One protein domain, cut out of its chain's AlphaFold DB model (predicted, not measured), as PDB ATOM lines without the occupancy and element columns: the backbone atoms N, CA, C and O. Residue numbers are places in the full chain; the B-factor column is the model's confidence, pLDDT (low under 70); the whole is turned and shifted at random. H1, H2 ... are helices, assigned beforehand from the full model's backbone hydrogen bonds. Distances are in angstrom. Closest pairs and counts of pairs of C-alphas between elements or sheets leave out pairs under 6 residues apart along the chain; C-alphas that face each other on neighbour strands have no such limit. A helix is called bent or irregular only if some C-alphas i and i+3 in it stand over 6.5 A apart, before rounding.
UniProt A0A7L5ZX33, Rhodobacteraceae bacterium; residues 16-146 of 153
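Overview. This is residues 16 to 146 of the 153 residues of a protein of Rhodobacteraceae bacterium (UniProt A0A7L5ZX33). This is an open frame of helices in which H5 lies between the long bent helix H3 and H6, with H1 and H2 toward one end and H4 at the other. H7 runs past H3b, and its residues 140 to 146 stick out. Residues 22 to 23 pair in parallel with 102 to 103, tying two links together. The printed part has 131 residues with seven helices, H1 to H7 in order, and no named strand; its class is all helix. It is compact, with a radius of gyration of the C-alphas of 16.0 A and spans of 44 by 38 by 23 A.

Along the chain. Find C-alpha 16 at (129.878, 93.162, 149.156), where H1, residues 16 to 20, begins; it is only just irregular, C-alphas 16 and 19 being 6.6 A apart. H2 is residues 27 to 35. H3, residues 40 to 68, was assigned as one helix by its hydrogen bonds but is bent, C-alphas 55 and 58 being 7.0 A apart: H3a, 40 to 55, is 24.0 A long and irregular, C-alphas 48 and 51 being 7.0 A apart; H3b is 58 to 68. Next come H4, 72 to 81, H5, 84 to 97, and H6, 105 to 120, 22.2 A long. H7, 125 to 146, runs 34.5 A to C-alpha 146 at (116.882, 111.833, 146.731).

Arrangement. Look first at Gln 17 and Ala 44, the closest C-alphas where H1 and H3a touch, at 5.2 A. H3b stands about perpendicular to H3a, at 88 degrees, and touches H5 at Val 61 and Lys 88, C-alphas 5.5 A apart, at a steep tilt of 55 degrees. H7 only just touches H3b, with 3 pairs of C-alphas within 8 A, closest at Phe 64 and Lys 134, 7.3 A. H4 is close to but not clearly touching H3b, at Leu 68 and Met 74, C-alphas 6.4 A apart. H6 is likewise close to but not clearly touching H5, C-alphas 97 and 107 being 8.0 A apart, at a shallow tilt of 30 degrees, opposite ways. H2 and H7 are apart. In H2, H3b, H4 and H6 every O i to N i+4 pair is within hydrogen-bond range; H3a has 9 of 12, H5 9 of 10, H1 0 of 1 beside 1 of 2 O i to N i+3 pairs, and H7 8 of 18 beside 11 of 19.

Size, cuts and confidence. The farthest C-alphas, Glu 19 and Asp 72, are 46.1 A apart. The printed part has no cut and no long link. The model's pLDDT is under 70 at residues 132 to 146.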
ATOM      1  N   SER A  16     129.204  93.824 150.290       84.94
ATOM      2  CA  SER A  16     129.878  93.162 149.156       84.94
ATOM      3  C   SER A  16     131.152  93.877 148.678       84.94
ATOM      4  O   SER A  16     131.960  93.322 147.933       84.94
ATOM      5  N   GLN A  17     131.372  95.127 149.089       90.12
ATOM      6  CA  GLN A  17     132.541  95.900 148.667       90.12
ATOM      7  C   GLN A  17     133.747  95.676 149.580       90.12
ATOM      8  O   GLN A  17     134.877  95.854 149.131       90.12
ATOM      9  N   MET A  18     133.521  95.264 150.832       89.38
ATOM     10  CA  MET A  18     134.560  95.151 151.863       89.38
ATOM     11  C   MET A  18     135.689  94.191 151.482       89.38
ATOM     12  O   MET A  18     136.857  94.486 151.732       89.38
ATOM     13  N   GLU A  19     135.353  93.072 150.838       90.25
ATOM     14  CA  GLU A  19     136.319  92.058 150.386       90.25
ATOM     15  C   GLU A  19     137.263  92.567 149.287       90.25
ATOM     16  O   GLU A  19     138.347  92.027 149.083       90.25
ATOM     17  N   HIS A  20     136.879  93.646 148.607       89.56
ATOM     18  CA  HIS A  20     137.623  94.221 147.496       89.56
ATOM     19  C   HIS A  20     138.524  95.395 147.906       89.56
ATOM     20  O   HIS A  20     139.208  95.968 147.053       89.56
ATOM     21  N   LEU A  21     138.512  95.774 149.188       94.88
ATOM     22  CA  LEU A  21     139.270  96.909 149.699       94.88
ATOM     23  C   LEU A  21     140.706  96.523 150.039       94.88
ATOM     24  O   LEU A  21     140.944  95.614 150.837       94.88
ATOM     25  N   LEU A  22     141.653  97.312 149.539       96.00
ATOM     26  CA  LEU A  22     143.071  97.187 149.857       96.00
ATOM     27  C   LEU A  22     143.568  98.491 150.477       96.00
ATOM     28  O   LEU A  22     143.494  99.538 149.841       96.00
ATOM     29  N   ILE A  23     144.091  98.420 151.700       96.44
ATOM     30  CA  ILE A  23     144.837  99.515 152.326       96.44
ATOM     31  C   ILE A  23     146.199  98.949 152.700       96.44
ATOM     32  O   ILE A  23     146.297  98.109 153.589       96.44
ATOM     33  N   ASP A  24     147.218  99.401 151.987       96.69
ATOM     34  CA  ASP A  24     148.615  99.027 152.157       96.69
ATOM     35  C   ASP A  24     149.464 100.288 151.981       96.69
ATOM     36  O   ASP A  24     149.944 100.618 150.895       96.69
ATOM     37  N   LEU A  25     149.516 101.088 153.045       95.69
ATOM     38  CA  LEU A  25     150.163 102.394 153.049       95.69
ATOM     39  C   LEU A  25     151.383 102.383 153.975       95.69
ATOM     40  O   LEU A  25     151.315 101.822 155.071       95.69
ATOM     41  N   PRO A  26     152.475 103.078 153.607       94.44
ATOM     42  CA  PRO A  26     153.578 103.309 154.526       94.44
ATOM     43  C   PRO A  26     153.100 104.128 155.732       94.44
ATOM     44  O   PRO A  26     152.152 104.913 155.638       94.44
ATOM     45  N   SER A  27     153.806 103.998 156.859       93.75
ATOM     46  CA  SER A  27     153.386 104.539 158.163       93.75
ATOM     47  C   SER A  27     152.998 106.019 158.143       93.75
ATOM     48  O   SER A  27     152.112 106.442 158.880       93.75
ATOM     49  N   GLU A  28     153.660 106.823 157.311       95.31
ATOM     50  CA  GLU A  28     153.377 108.253 157.219       95.31
ATOM     51  C   GLU A  28     152.072 108.564 156.477       95.31
ATOM     52  O   GLU A  28     151.294 109.413 156.906       95.31
ATOM     53  N   LEU A  29     151.782 107.840 155.396       95.62
ATOM     54  CA  LEU A  29     150.526 108.005 154.662       95.62
ATOM     55  C   LEU A  29     149.347 107.410 155.428       95.62
ATOM     56  O   LEU A  29     148.239 107.939 155.366       95.62
ATOM     57  N   GLU A  30     149.601 106.372 156.218       96.06
ATOM     58  CA  GLU A  30     148.622 105.820 157.143       96.06
ATOM     59  C   GLU A  30     148.225 106.844 158.225       96.06
ATOM     60  O   GLU A  30     147.035 107.037 158.486       96.06
ATOM     61  N   ARG A  31     149.184 107.610 158.770       95.75
ATOM     62  CA  ARG A  31     148.887 108.744 159.668       95.75
ATOM     63  C   ARG A  31     148.024 109.814 158.997       95.75
ATOM     64  O   ARG A  31     147.079 110.310 159.610       95.75
ATOM     65  N   GLN A  32     148.306 110.151 157.739       95.88
ATOM     66  CA  GLN A  32     147.501 111.121 156.986       95.88
ATOM     67  C   GLN A  32     146.076 110.613 156.731       95.88
ATOM     68  O   GLN A  32     145.120 111.366 156.916       95.88
ATOM     69  N   ARG A  33     145.914 109.331 156.374       95.75
ATOM     70  CA  ARG A  33     144.603 108.684 156.204       95.75
ATOM     71  C   ARG A  33     143.771 108.762 157.487       95.75
ATOM     72  O   ARG A  33     142.589 109.103 157.435       95.75
ATOM     73  N   GLN A  34     144.392 108.481 158.633       94.81
ATOM     74  CA  GLN A  34     143.748 108.558 159.947       94.81
ATOM     75  C   GLN A  34     143.370 109.996 160.322       94.81
ATOM     76  O   GLN A  34     142.271 110.225 160.827       94.81
ATOM     77  N   LEU A  35     144.233 110.974 160.021       95.19
ATOM     78  CA  LEU A  35     143.965 112.394 160.267       95.19
ATOM     79  C   LEU A  35     142.687 112.867 159.558       95.19
ATOM     80  O   LEU A  35     141.876 113.571 160.158       95.19
ATOM     81  N   ILE A  36     142.486 112.451 158.303       93.38
ATOM     82  CA  ILE A  36     141.284 112.793 157.526       93.38
ATOM     83  C   ILE A  36     140.101 111.848 157.782       93.38
ATOM     84  O   ILE A  36     139.037 112.054 157.204       93.38
ATOM     85  N   ARG A  37     140.275 110.834 158.644       94.19
ATOM     86  CA  ARG A  37     139.277 109.801 158.969       94.19
ATOM     87  C   ARG A  37     138.701 109.102 157.737       94.19
ATOM     88  O   ARG A  37     137.496 108.915 157.644       94.19
ATOM     89  N   LEU A  38     139.562 108.745 156.785       93.56
ATOM     90  CA  LEU A  38     139.160 107.961 155.618       93.56
ATOM     91  C   LEU A  38     139.159 106.475 155.992       93.56
ATOM     92  O   LEU A  38     140.199 105.823 155.904       93.56
ATOM     93  N   GLU A  39     138.027 105.961 156.466       92.88
ATOM     94  CA  GLU A  39     137.873 104.600 156.996       92.88
ATOM     95  C   GLU A  39     137.546 103.575 155.891       92.88
ATOM     96  O   GLU A  39     137.292 103.935 154.737       92.88
ATOM     97  N   ARG A  40     137.581 102.269 156.211       93.31
ATOM     98  CA  ARG A  40     137.273 101.217 155.216       93.31
ATOM     99  C   ARG A  40     135.836 101.343 154.723       93.31
ATOM    100  O   ARG A  40     135.567 101.133 153.546       93.31
ATOM    101  N   GLU A  41     134.940 101.757 155.602       90.94
ATOM    102  CA  GLU A  41     133.544 102.046 155.327       90.94
ATOM    103  C   GLU A  41     133.414 103.135 154.263       90.94
ATOM    104  O   GLU A  41     132.679 102.953 153.294       90.94
ATOM    105  N   ASP A  42     134.183 104.221 154.369       91.25
ATOM    106  CA  ASP A  42     134.180 105.281 153.360       91.25
ATOM    107  C   ASP A  42     134.669 104.756 152.001       91.25
ATOM    108  O   ASP A  42     134.063 105.054 150.972       91.25
ATOM    109  N   LEU A  43     135.707 103.911 151.980       93.88
ATOM    110  CA  LEU A  43     136.178 103.275 150.743       93.88
ATOM    111  C   LEU A  43     135.140 102.319 150.139       93.88
ATOM    112  O   LEU A  43     134.989 102.288 148.917       93.88
ATOM    113  N   ALA A  44     134.406 101.572 150.965       92.44
ATOM    114  CA  ALA A  44     133.313 100.715 150.513       92.44
ATOM    115  C   ALA A  44     132.179 101.532 149.883       92.44
ATOM    116  O   ALA A  44     131.673 101.159 148.825       92.44
ATOM    117  N   TYR A  45     131.816 102.670 150.486       90.12
ATOM    118  CA  TYR A  45     130.832 103.590 149.913       90.12
ATOM    119  C   TYR A  45     131.295 104.161 148.574       90.12
ATOM    120  O   TYR A  45     130.525 104.157 147.614       90.12
ATOM    121  N   LEU A  46     132.549 104.621 148.487       91.50
ATOM    122  CA  LEU A  46     133.121 105.095 147.227       91.50
ATOM    123  C   LEU A  46     133.056 103.988 146.167       91.50
ATOM    124  O   LEU A  46     132.556 104.215 145.069       91.50
ATOM    125  N   ARG A  47     133.459 102.762 146.503       93.31
ATOM    126  CA  ARG A  47     133.423 101.649 145.550       93.31
ATOM    127  C   ARG A  47     132.008 101.314 145.082       93.31
ATOM    128  O   ARG A  47     131.786 101.189 143.880       93.31
ATOM    129  N   ALA A  48     131.035 101.264 145.992       91.19
ATOM    130  CA  ALA A  48     129.637 101.046 145.627       91.19
ATOM    131  C   ALA A  48     129.084 102.167 144.725       91.19
ATOM    132  O   ALA A  48     128.285 101.911 143.826       91.19
ATOM    133  N   TYR A  49     129.538 103.408 144.921       89.38
ATOM    134  CA  TYR A  49     129.134 104.553 144.103       89.38
ATOM    135  C   TYR A  49     129.812 104.595 142.722       89.38
ATOM    136  O   TYR A  49     129.369 105.325 141.832       89.38
ATOM    137  N   GLN A  50     130.877 103.817 142.505       89.38
ATOM    138  CA  GLN A  50     131.701 103.886 141.297       89.38
ATOM    139  C   GLN A  50     130.886 103.699 140.007       89.38
ATOM    140  O   GLN A  50     131.152 104.372 139.009       89.38
ATOM    141  N   GLN A  51     129.881 102.814 140.016       86.31
ATOM    142  CA  GLN A  51     129.035 102.562 138.847       86.31
ATOM    143  C   GLN A  51     128.195 103.785 138.465       86.31
ATOM    144  O   GLN A  51     128.142 104.148 137.290       86.31
ATOM    145  N   GLU A  52     127.562 104.429 139.446       87.00
ATOM    146  CA  GLU A  52     126.799 105.655 139.211       87.00
ATOM    147  C   GLU A  52     127.737 106.770 138.744       87.00
ATOM    148  O   GLU A  52     127.473 107.430 137.739       87.00
ATOM    149  N   LEU A  53     128.882 106.927 139.413       87.31
ATOM    150  CA  LEU A  53     129.865 107.941 139.060       87.31
ATOM    151  C   LEU A  53     130.384 107.777 137.630       87.31
ATOM    152  O   LEU A  53     130.514 108.775 136.931       87.31
ATOM    153  N   ARG A  54     130.618 106.546 137.158       90.25
ATOM    154  CA  ARG A  54     131.090 106.271 135.790       90.25
ATOM    155  C   ARG A  54     130.207 106.914 134.721       90.25
ATOM    156  O   ARG A  54     130.732 107.405 133.726       90.25
ATOM    157  N   GLN A  55     128.891 106.939 134.930       89.19
ATOM    158  CA  GLN A  55     127.945 107.561 133.996       89.19
ATOM    159  C   GLN A  55     128.003 109.095 134.042       89.19
ATOM    160  O   GLN A  55     127.678 109.762 133.065       89.19
ATOM    161  N   LEU A  56     128.432 109.662 135.170       86.88
ATOM    162  CA  LEU A  56     128.474 111.105 135.415       86.88
ATOM    163  C   LEU A  56     129.825 111.727 135.075       86.88
ATOM    164  O   LEU A  56     129.885 112.916 134.761       86.88
ATOM    165  N   THR A  57     130.897 110.938 135.137       89.88
ATOM    166  CA  THR A  57     132.269 111.395 134.919       89.88
ATOM    167  C   THR A  57     132.446 112.155 133.600       89.88
ATOM    168  O   THR A  57     133.038 113.230 133.672       89.88
ATOM    169  N   PRO A  58     131.916 111.713 132.437       90.44
ATOM    170  CA  PRO A  58     132.072 112.455 131.181       90.44
ATOM    171  C   PRO A  58     131.542 113.894 131.270       90.44
ATOM    172  O   PRO A  58     132.287 114.847 131.065       90.44
ATOM    173  N   GLN A  59     130.294 114.062 131.719       88.38
ATOM    174  CA  GLN A  59     129.690 115.387 131.884       88.38
ATOM    175  C   GLN A  59     130.438 116.233 132.927       88.38
ATOM    176  O   GLN A  59     130.564 117.449 132.796       88.38
ATOM    177  N   LEU A  60     130.918 115.596 133.995       86.88
ATOM    178  CA  LEU A  60     131.649 116.263 135.063       86.88
ATOM    179  C   LEU A  60     132.989 116.828 134.573       86.88
ATOM    180  O   LEU A  60     133.321 117.965 134.917       86.88
ATOM    181  N   VAL A  61     133.750 116.063 133.785       90.81
ATOM    182  CA  VAL A  61     135.020 116.544 133.221       90.81
ATOM    183  C   VAL A  61     134.799 117.568 132.111       90.81
ATOM    184  O   VAL A  61     135.597 118.494 131.999       90.81
ATOM    185  N   ASP A  62     133.707 117.462 131.350       90.94
ATOM    186  CA  ASP A  62     133.336 118.465 130.350       90.94
ATOM    187  C   ASP A  62     133.122 119.833 130.994       90.94
ATOM    188  O   ASP A  62     133.850 120.777 130.689       90.94
ATOM    189  N   VAL A  63     132.221 119.906 131.979       88.44
ATOM    190  CA  VAL A  63     131.938 121.148 132.717       88.44
ATOM    191  C   VAL A  63     133.190 121.685 133.413       88.44
ATOM    192  O   VAL A  63     133.374 122.896 133.522       88.44
ATOM    193  N   PHE A  64     134.064 120.804 133.904       88.38
ATOM    194  CA  PHE A  64     135.315 121.221 134.528       88.38
ATOM    195  C   PHE A  64     136.219 121.986 133.550       88.38
ATOM    196  O   PHE A  64     136.646 123.093 133.875       88.38
ATOM    197  N   TYR A  65     136.482 121.432 132.363       91.88
ATOM    198  CA  TYR A  65     137.358 122.082 131.384       91.88
ATOM    199  C   TYR A  65     136.703 123.293 130.711       91.88
ATOM    200  O   TYR A  65     137.389 124.290 130.511       91.88
ATOM    201  N   GLU A  66     135.387 123.276 130.477       91.75
ATOM    202  CA  GLU A  66     134.644 124.456 130.001       91.75
ATOM    203  C   GLU A  66     134.792 125.655 130.947       91.75
ATOM    204  O   GLU A  66     134.943 126.795 130.514       91.75
ATOM    205  N   GLU A  67     134.744 125.418 132.259       88.81
ATOM    206  CA  GLU A  67     134.931 126.467 133.261       88.81
ATOM    207  C   GLU A  67     136.398 126.880 133.397       88.81
ATOM    208  O   GLU A  67     136.688 128.055 133.626       88.81
ATOM    209  N   LEU A  68     137.322 125.927 133.267       90.19
ATOM    210  CA  LEU A  68     138.753 126.168 133.408       90.19
ATOM    211  C   LEU A  68     139.305 127.006 132.243       90.19
ATOM    212  O   LEU A  68     140.093 127.920 132.471       90.19
ATOM    213  N   GLU A  69     138.849 126.763 131.014       92.81
ATOM    214  CA  GLU A  69     139.278 127.496 129.812       92.81
ATOM    215  C   GLU A  69     138.745 128.938 129.725       92.81
ATOM    216  O   GLU A  69     139.244 129.743 128.928       92.81
ATOM    217  N   LYS A  70     137.786 129.313 130.583       93.25
ATOM    218  CA  LYS A  70     137.377 130.720 130.765       93.25
ATOM    219  C   LYS A  70     138.470 131.561 131.426       93.25
ATOM    220  O   LYS A  70     138.407 132.784 131.380       93.25
ATOM    221  N   ILE A  71     139.460 130.921 132.047       92.94
ATOM    222  CA  ILE A  71     140.609 131.586 132.656       92.94
ATOM    223  C   ILE A  71     141.749 131.585 131.639       92.94
ATOM    224  O   ILE A  71     142.301 130.531 131.328       92.94
ATOM    225  N   ASP A  72     142.145 132.766 131.162       94.75
ATOM    226  CA  ASP A  72     143.158 132.908 130.104       94.75
ATOM    227  C   ASP A  72     144.486 132.209 130.440       94.75
ATOM    228  O   ASP A  72     145.027 131.486 129.604       94.75
ATOM    229  N   GLU A  73     144.969 132.350 131.683       93.25
ATOM    230  CA  GLU A  73     146.189 131.679 132.165       93.25
ATOM    231  C   GLU A  73     146.082 130.147 132.050       93.25
ATOM    232  O   GLU A  73     147.057 129.481 131.710       93.25
ATOM    233  N   MET A  74     144.903 129.573 132.311       93.81
ATOM    234  CA  MET A  74     144.688 128.124 132.262       93.81
ATOM    235  C   MET A  74     144.474 127.623 130.842       93.81
ATOM    236  O   MET A  74     145.030 126.589 130.479       93.81
ATOM    237  N   ARG A  75     143.723 128.365 130.022       95.12
ATOM    238  CA  ARG A  75     143.538 128.051 128.601       95.12
ATOM    239  C   ARG A  75     144.879 127.992 127.878       95.12
ATOM    240  O   ARG A  75     145.141 127.041 127.145       95.12
ATOM    241  N   GLU A  76     145.742 128.976 128.119       95.81
ATOM    242  CA  GLU A  76     147.070 129.011 127.514       95.81
ATOM    243  C   GLU A  76     147.954 127.868 128.024       95.81
ATOM    244  O   GLU A  76     148.581 127.176 127.223       95.81
ATOM    245  N   LEU A  77     147.936 127.592 129.331       95.38
ATOM    246  CA  LEU A  77     148.703 126.489 129.906       95.38
ATOM    247  C   LEU A  77     148.279 125.120 129.348       95.38
ATOM    248  O   LEU A  77     149.126 124.285 129.021       95.38
ATOM    249  N   ILE A  78     146.970 124.891 129.200       95.62
ATOM    250  CA  ILE A  78     146.430 123.674 128.584       95.62
ATOM    251  C   ILE A  78     146.905 123.574 127.140       95.62
ATOM    252  O   ILE A  78     147.446 122.539 126.769       95.62
ATOM    253  N   ARG A  79     146.760 124.644 126.348       96.38
ATOM    254  CA  ARG A  79     147.157 124.681 124.933       96.38
ATOM    255  C   ARG A  79     148.649 124.406 124.729       96.38
ATOM    256  O   ARG A  79     149.023 123.775 123.745       96.38
ATOM    257  N   GLN A  80     149.498 124.874 125.643       97.19
ATOM    258  CA  GLN A  80     150.947 124.672 125.579       97.19
ATOM    259  C   GLN A  80     151.365 123.220 125.831       97.19
ATOM    260  O   GLN A  80     152.334 122.750 125.235       97.19
ATOM    261  N   HIS A  81     150.657 122.504 126.707       96.62
ATOM    262  CA  HIS A  81     151.084 121.182 127.173       96.62
ATOM    263  C   HIS A  81     150.180 120.022 126.730       96.62
ATOM    264  O   HIS A  81     150.582 118.864 126.862       96.62
ATOM    265  N   SER A  82     148.963 120.288 126.246       96.69
ATOM    266  CA  SER A  82     147.965 119.268 125.905       96.69
ATOM    267  C   SER A  82     146.777 119.846 125.105       96.69
ATOM    268  O   SER A  82     146.865 120.883 124.457       96.69
ATOM    269  N   SER A  83     145.647 119.138 125.133       96.69
ATOM    270  CA  SER A  83     144.324 119.630 124.753       96.69
ATOM    271  C   SER A  83     143.293 119.194 125.790       96.69
ATOM    272  O   SER A  83     143.459 118.151 126.433       96.69
ATOM    273  N   SER A  84     142.208 119.954 125.931       95.56
ATOM    274  CA  SER A  84     141.123 119.603 126.852       95.56
ATOM    275  C   SER A  84     140.535 118.222 126.565       95.56
ATOM    276  O   SER A  84     140.310 117.470 127.505       95.56
ATOM    277  N   ASP A  85     140.410 117.808 125.301       95.62
ATOM    278  CA  ASP A  85     139.927 116.462 124.949       95.62
ATOM    279  C   ASP A  85     140.799 115.346 125.537       95.62
ATOM    280  O   ASP A  85     140.296 114.400 126.145       95.62
ATOM    281  N   LYS A  86     142.128 115.475 125.428       96.56
ATOM    282  CA  LYS A  86     143.058 114.512 126.032       96.56
ATOM    283  C   LYS A  86     142.979 114.563 127.552       96.56
ATOM    284  O   LYS A  86     142.957 113.525 128.213       96.56
ATOM    285  N   LEU A  87     142.930 115.767 128.116       96.31
ATOM    286  CA  LEU A  87     142.930 115.949 129.560       96.31
ATOM    287  C   LEU A  87     141.639 115.443 130.221       96.31
ATOM    288  O   LEU A  87     141.719 114.840 131.292       96.31
ATOM    289  N   LYS A  88     140.477 115.581 129.572       94.94
ATOM    290  CA  LYS A  88     139.193 114.999 130.003       94.94
ATOM    291  C   LYS A  88     139.285 113.488 130.183       94.94
ATOM    292  O   LYS A  88     138.832 112.972 131.205       94.94
ATOM    293  N   LEU A  89     139.933 112.780 129.253       96.06
ATOM    294  CA  LEU A  89     140.160 111.333 129.367       96.06
ATOM    295  C   LEU A  89     141.055 111.000 130.568       96.06
ATOM    296  O   LEU A  89     140.716 110.139 131.380       96.06
ATOM    297  N   THR A  90     142.173 111.718 130.726       95.44
ATOM    298  CA  THR A  90     143.090 111.475 131.854       95.44
ATOM    299  C   THR A  90     142.438 111.749 133.207       95.44
ATOM    300  O   THR A  90     142.601 110.970 134.146       95.44
ATOM    301  N   LEU A  91     141.642 112.815 133.296       93.56
ATOM    302  CA  LEU A  91     140.941 113.204 134.510       93.56
ATOM    303  C   LEU A  91     139.799 112.240 134.831       93.56
ATOM    304  O   LEU A  91     139.587 111.918 135.995       93.56
ATOM    305  N   SER A  92     139.118 111.717 133.810       93.56
ATOM    306  CA  SER A  92     138.097 110.681 133.986       93.56
ATOM    307  C   SER A  92     138.681 109.426 134.625       93.56
ATOM    308  O   SER A  92     138.133 108.915 135.600       93.56
ATOM    309  N   ASN A  93     139.833 108.967 134.130       94.56
ATOM    310  CA  ASN A  93     140.535 107.823 134.708       94.56
ATOM    311  C   ASN A  93     140.986 108.114 136.143       94.56
ATOM    312  O   ASN A  93     140.752 107.305 137.037       94.56
ATOM    313  N   HIS A  94     141.554 109.298 136.384       93.19
ATOM    314  CA  HIS A  94     141.986 109.717 137.715       93.19
ATOM    315  C   HIS A  94     140.841 109.718 138.739       93.19
ATOM    316  O   HIS A  94     141.013 109.215 139.850       93.19
ATOM    317  N   ILE A  95     139.670 110.239 138.354       92.44
ATOM    318  CA  ILE A  95     138.455 110.204 139.175       92.44
ATOM    319  C   ILE A  95     138.059 108.756 139.449       92.44
ATOM    320  O   ILE A  95     137.766 108.421 140.588       92.44
ATOM    321  N   MET A  96     138.086 107.875 138.446       94.00
ATOM    322  CA  MET A  96     137.658 106.490 138.642       94.00
ATOM    323  C   MET A  96     138.565 105.696 139.572       94.00
ATOM    324  O   MET A  96     138.052 104.955 140.413       94.00
ATOM    325  N   GLU A  97     139.872 105.932 139.499       95.00
ATOM    326  CA  GLU A  97     140.858 105.355 140.415       95.00
ATOM    327  C   GLU A  97     140.586 105.732 141.883       95.00
ATOM    328  O   GLU A  97     140.836 104.928 142.777       95.00
ATOM    329  N   MET A  98     140.046 106.929 142.167       93.44
ATOM    330  CA  MET A  98     139.691 107.322 143.546       93.44
ATOM    331  C   MET A  98     138.565 106.462 144.145       93.44
ATOM    332  O   MET A  98     138.414 106.423 145.362       93.44
ATOM    333  N   PHE A  99     137.784 105.776 143.307       94.56
ATOM    334  CA  PHE A  99     136.614 104.986 143.698       94.56
ATOM    335  C   PHE A  99     136.877 103.475 143.572       94.56
ATOM    336  O   PHE A  99     135.949 102.679 143.635       94.56
ATOM    337  N   GLU A 100     138.131 103.047 143.393       94.44
ATOM    338  CA  GLU A 100     138.478 101.620 143.284       94.44
ATOM    339  C   GLU A 100     138.585 100.902 144.637       94.44
ATOM    340  O   GLU A 100     138.596  99.671 144.675       94.44
ATOM    341  N   GLY A 101     138.672 101.650 145.744       95.12
ATOM    342  CA  GLY A 101     138.847 101.088 147.088       95.12
ATOM    343  C   GLY A 101     140.262 100.565 147.371       95.12
ATOM    344  O   GLY A 101     140.446  99.759 148.281       95.12
ATOM    345  N   LYS A 102     141.260 101.004 146.592       96.31
ATOM    346  CA  LYS A 102     142.662 100.578 146.704       96.31
ATOM    347  C   LYS A 102     143.562 101.761 147.057       96.31
ATOM    348  O   LYS A 102     143.752 102.661 146.247       96.31
ATOM    349  N   LEU A 103     144.135 101.729 148.253       96.38
ATOM    350  CA  LEU A 103     145.152 102.653 148.741       96.38
ATOM    351  C   LEU A 103     146.450 101.865 148.941       96.38
ATOM    352  O   LEU A 103     146.676 101.320 150.014       96.38
ATOM    353  N   ASN A 104     147.261 101.754 147.892       95.94
ATOM    354  CA  ASN A 104     148.531 101.023 147.900       95.94
ATOM    355  C   ASN A 104     149.663 101.846 147.265       95.94
ATOM    356  O   ASN A 104     149.423 102.945 146.761       95.94
ATOM    357  N   GLU A 105     150.886 101.314 147.249       95.94
ATOM    358  CA  GLU A 105     152.049 101.971 146.632       95.94
ATOM    359  C   GLU A 105     151.765 102.432 145.192       95.94
ATOM    360  O   GLU A 105     151.936 103.606 144.872       95.94
ATOM    361  N   ALA A 106     151.185 101.565 144.354       96.00
ATOM    362  CA  ALA A 106     150.840 101.912 142.975       96.00
ATOM    363  C   ALA A 106     149.834 103.080 142.872       96.00
ATOM    364  O   ALA A 106     149.933 103.908 141.962       96.00
ATOM    365  N   TYR A 107     148.862 103.165 143.786       96.06
ATOM    366  CA  TYR A 107     147.946 104.303 143.875       96.06
ATOM    367  C   TYR A 107     148.711 105.584 144.228       96.06
ATOM    368  O   TYR A 107     148.541 106.610 143.562       96.06
ATOM    369  N   ILE A 108     149.587 105.524 145.233       96.31
ATOM    370  CA  ILE A 108     150.389 106.662 145.694       96.31
ATOM    371  C   ILE A 108     151.343 107.156 144.605       96.31
ATOM    372  O   ILE A 108     151.361 108.356 144.323       96.31
ATOM    373  N   ASP A 109     152.046 106.260 143.921       96.56
ATOM    374  CA  ASP A 109     152.968 106.601 142.837       96.56
ATOM    375  C   ASP A 109     152.271 107.349 141.703       96.56
ATOM    376  O   ASP A 109     152.785 108.348 141.191       96.56
ATOM    377  N   ARG A 110     151.045 106.941 141.351       96.00
ATOM    378  CA  ARG A 110     150.230 107.674 140.371       96.00
ATOM    379  C   ARG A 110     149.914 109.089 140.852       96.00
ATOM    380  O   ARG A 110     150.008 110.032 140.064       96.00
ATOM    381  N   ARG A 111     149.553 109.274 142.128       95.44
ATOM    382  CA  ARG A 111     149.263 110.607 142.696       95.44
ATOM    383  C   ARG A 111     150.509 111.493 142.726       95.44
ATOM    384  O   ARG A 111     150.421 112.663 142.354       95.44
ATOM    385  N   LEU A 112     151.666 110.928 143.062       95.50
ATOM    386  CA  LEU A 112     152.951 111.627 143.027       95.50
ATOM    387  C   LEU A 112     153.356 112.014 141.601       95.50
ATOM    388  O   LEU A 112     153.775 113.149 141.370       95.50
ATOM    389  N   ALA A 113     153.176 111.122 140.624       96.12
ATOM    390  CA  ALA A 113     153.449 111.418 139.220       96.12
ATOM    391  C   ALA A 113     152.581 112.577 138.704       96.12
ATOM    392  O   ALA A 113     153.088 113.487 138.042       96.12
ATOM    393  N   ILE A 114     151.291 112.591 139.054       94.19
ATOM    394  CA  ILE A 114     150.368 113.680 138.710       94.19
ATOM    395  C   ILE A 114     150.788 114.989 139.390       94.19
ATOM    396  O   ILE A 114     150.838 116.027 138.728       94.19
ATOM    397  N   ALA A 115     151.132 114.964 140.680       92.56
ATOM    398  CA  ALA A 115     151.613 116.147 141.396       92.56
ATOM    399  C   ALA A 115     152.892 116.714 140.755       92.56
ATOM    400  O   ALA A 115     152.980 117.913 140.484       92.56
ATOM    401  N   LYS A 116     153.847 115.841 140.411       95.56
ATOM    402  CA  LYS A 116     155.085 116.214 139.717       95.56
ATOM    403  C   LYS A 116     154.808 116.832 138.347       95.56
ATOM    404  O   LYS A 116     155.439 117.822 137.994       95.56
ATOM    405  N   ARG A 117     153.859 116.290 137.577       94.69
ATOM    406  CA  ARG A 117     153.458 116.867 136.283       94.69
ATOM    407  C   ARG A 117     152.896 118.277 136.436       94.69
ATOM    408  O   ARG A 117     153.337 119.163 135.716       94.69
ATOM    409  N   HIS A 118     151.988 118.491 137.387       93.75
ATOM    410  CA  HIS A 118     151.424 119.817 137.653       93.75
ATOM    411  C   HIS A 118     152.488 120.829 138.098       93.75
ATOM    412  O   HIS A 118     152.463 121.973 137.652       93.75
ATOM    413  N   TYR A 119     153.454 120.394 138.911       93.38
ATOM    414  CA  TYR A 119     154.603 121.215 139.288       93.38
ATOM    415  C   TYR A 119     155.460 121.606 138.074       93.38
ATOM    416  O   TYR A 119     155.775 122.779 137.901       93.38
ATOM    417  N   LEU A 120     155.791 120.646 137.203       94.69
ATOM    418  CA  LEU A 120     156.652 120.876 136.034       94.69
ATOM    419  C   LEU A 120     156.048 121.836 135.004       94.69
ATOM    420  O   LEU A 120     156.792 122.582 134.377       94.69
ATOM    421  N   ILE A 121     154.723 121.831 134.834       93.44
ATOM    422  CA  ILE A 121     154.035 122.785 133.948       93.44
ATOM    423  C   ILE A 121     153.763 124.132 134.638       93.44
ATOM    424  O   ILE A 121     153.161 125.018 134.052       93.44
ATOM    425  N   GLY A 122     154.157 124.306 135.904       91.06
ATOM    426  CA  GLY A 122     153.929 125.553 136.632       91.06
ATOM    427  C   GLY A 122     152.465 125.802 137.008       91.06
ATOM    428  O   GLY A 122     152.076 126.954 137.217       91.06
ATOM    429  N   LEU A 123     151.638 124.752 137.133       91.12
ATOM    430  CA  LEU A 123     150.271 124.920 137.623       91.12
ATOM    431  C   LEU A 123     150.310 125.428 139.071       91.12
ATOM    432  O   LEU A 123     150.731 124.730 139.994       91.12
ATOM    433  N   LYS A 124     149.813 126.648 139.285       84.38
ATOM    434  CA  LYS A 124     149.754 127.262 140.615       84.38
ATOM    435  C   LYS A 124     148.797 126.490 141.527       84.38
ATOM    436  O   LYS A 124     147.656 126.218 141.152       84.38
ATOM    437  N   GLY A 125     149.212 126.253 142.774       79.00
ATOM    438  CA  GLY A 125     148.427 125.504 143.766       79.00
ATOM    439  C   GLY A 125     147.004 126.039 143.996       79.00
ATOM    440  O   GLY A 125     146.090 125.255 144.233       79.00
ATOM    441  N   LYS A 126     146.774 127.351 143.830       76.56
ATOM    442  CA  LYS A 126     145.432 127.962 143.912       76.56
ATOM    443  C   LYS A 126     144.437 127.378 142.899       76.56
ATOM    444  O   LYS A 126     143.275 127.173 143.237       76.56
ATOM    445  N   TRP A 127     144.895 127.079 141.683       78.81
ATOM    446  CA  TRP A 127     144.057 126.523 140.619       78.81
ATOM    447  C   TRP A 127     143.794 125.040 140.851       78.81
ATOM    448  O   TRP A 127     142.668 124.580 140.681       78.81
ATOM    449  N   TYR A 128     144.805 124.326 141.350       74.56
ATOM    450  CA  TYR A 128     144.660 122.939 141.776       74.56
ATOM    451  C   TYR A 128     143.607 122.801 142.887       74.56
ATOM    452  O   TYR A 128     142.692 121.998 142.762       74.56
ATOM    453  N   MET A 129     143.654 123.642 143.927       74.94
ATOM    454  CA  MET A 129     142.671 123.598 145.020       74.94
ATOM    455  C   MET A 129     141.263 124.024 144.582       74.94
ATOM    456  O   MET A 129     140.282 123.385 144.967       74.94
ATOM    457  N   ALA A 130     141.146 125.053 143.734       73.81
ATOM    458  CA  ALA A 130     139.857 125.496 143.197       73.81
ATOM    459  C   ALA A 130     139.152 124.402 142.369       73.81
ATOM    460  O   ALA A 130     137.921 124.313 142.385       73.81
ATOM    461  N   ALA A 131     139.917 123.533 141.699       71.44
ATOM    462  CA  ALA A 131     139.369 122.401 140.961       71.44
ATOM    463  C   ALA A 131     138.578 121.445 141.870       71.44
ATOM    464  O   ALA A 131     137.452 121.075 141.535       71.44
ATOM    465  N   PHE A 132     139.094 121.121 143.062       69.12
ATOM    466  CA  PHE A 132     138.410 120.238 144.021       69.12
ATOM    467  C   PHE A 132     137.081 120.807 144.528       69.12
ATOM    468  O   PHE A 132     136.123 120.056 144.725       69.12
ATOM    469  N   GLN A 133     136.958 122.131 144.665       69.75
ATOM    470  CA  GLN A 133     135.698 122.763 145.063       69.75
ATOM    471  C   GLN A 133     134.582 122.545 144.028       69.75
ATOM    472  O   GLN A 133     133.419 122.345 144.398       69.75
ATOM    473  N   LYS A 134     134.912 122.553 142.728       65.44
ATOM    474  CA  LYS A 134     133.932 122.292 141.658       65.44
ATOM    475  C   LYS A 134     133.368 120.870 141.754       65.44
ATOM    476  O   LYS A 134     132.157 120.700 141.594       65.44
ATOM    477  N   TYR A 135     134.205 119.892 142.103       61.72
ATOM    478  CA  TYR A 135     133.785 118.506 142.337       61.72
ATOM    479  C   TYR A 135     132.852 118.372 143.544       61.72
ATOM    480  O   TYR A 135     131.755 117.821 143.420       61.72
ATOM    481  N   LEU A 136     133.242 118.938 144.691       58.72
ATOM    482  CA  LEU A 136     132.485 118.837 145.946       58.72
ATOM    483  C   LEU A 136     131.098 119.490 145.869       58.72
ATOM    484  O   LEU A 136     130.127 119.001 146.454       58.72
ATOM    485  N   ARG A 137     130.978 120.596 145.124       55.56
ATOM    486  CA  ARG A 137     129.693 121.283 144.956       55.56
ATOM    487  C   ARG A 137     128.705 120.430 144.161       55.56
ATOM    488  O   ARG A 137     127.536 120.370 144.524       55.56
ATOM    489  N   ARG A 138     129.143 119.751 143.094       52.88
ATOM    490  CA  ARG A 138     128.241 118.994 142.206       52.88
ATOM    491  C   ARG A 138     127.701 117.717 142.858       52.88
ATOM    492  O   ARG A 138     126.529 117.407 142.652       52.88
ATOM    493  N   SER A 139     128.508 117.025 143.664       51.53
ATOM    494  CA  SER A 139     128.084 115.813 144.386       51.53
ATOM    495  C   SER A 139     127.056 116.111 145.488       51.53
ATOM    496  O   SER A 139     126.136 115.326 145.711       51.53
ATOM    497  N   SER A 140     127.138 117.293 146.105       48.75
ATOM    498  CA  SER A 140     126.258 117.705 147.207       48.75
ATOM    499  C   SER A 140     124.826 118.055 146.761       48.75
ATOM    500  O   SER A 140     123.873 117.800 147.495       48.75
ATOM    501  N   TYR A 141     124.628 118.579 145.541       45.03
ATOM    502  CA  TYR A 141     123.289 118.941 145.035       45.03
ATOM    503  C   TYR A 141     122.373 117.736 144.760       45.03
ATOM    504  O   TYR A 141     121.157 117.882 144.819       45.03
ATOM    505  N   ARG A 142     122.923 116.545 144.488       48.31
ATOM    506  CA  ARG A 142     122.117 115.330 144.253       48.31
ATOM    507  C   ARG A 142     121.858 114.505 145.506       48.31
ATOM    508  O   ARG A 142     120.818 113.861 145.579       48.31
ATOM    509  N   PHE A 143     122.730 114.592 146.509       47.75
ATOM    510  CA  PHE A 143     122.476 113.985 147.815       47.75
ATOM    511  C   PHE A 143     121.201 114.566 148.463       47.75
ATOM    512  O   PHE A 143     120.385 113.824 148.993       47.75
ATOM    513  N   ASN A 144     120.945 115.871 148.320       41.41
ATOM    514  CA  ASN A 144     119.720 116.489 148.851       41.41
ATOM    515  C   ASN A 144     118.436 116.178 148.053       41.41
ATOM    516  O   ASN A 144     117.342 116.317 148.594       41.41
ATOM    517  N   MET A 145     118.529 115.764 146.784       42.06
ATOM    518  CA  MET A 145     117.342 115.587 145.935       42.06
ATOM    519  C   MET A 145     116.664 114.224 146.151       42.06
ATOM    520  O   MET A 145     115.436 114.158 146.147       42.06
ATOM    521  N   ASN A 146     117.436 113.163 146.429       40.78
ATOM    522  CA  ASN A 146     116.882 111.833 146.731       40.78
ATOM    523  C   ASN A 146     116.147 111.778 148.081       40.78
ATOM    524  O   ASN A 146     115.166 111.049 148.199       40.78
TER     525      ASN A 146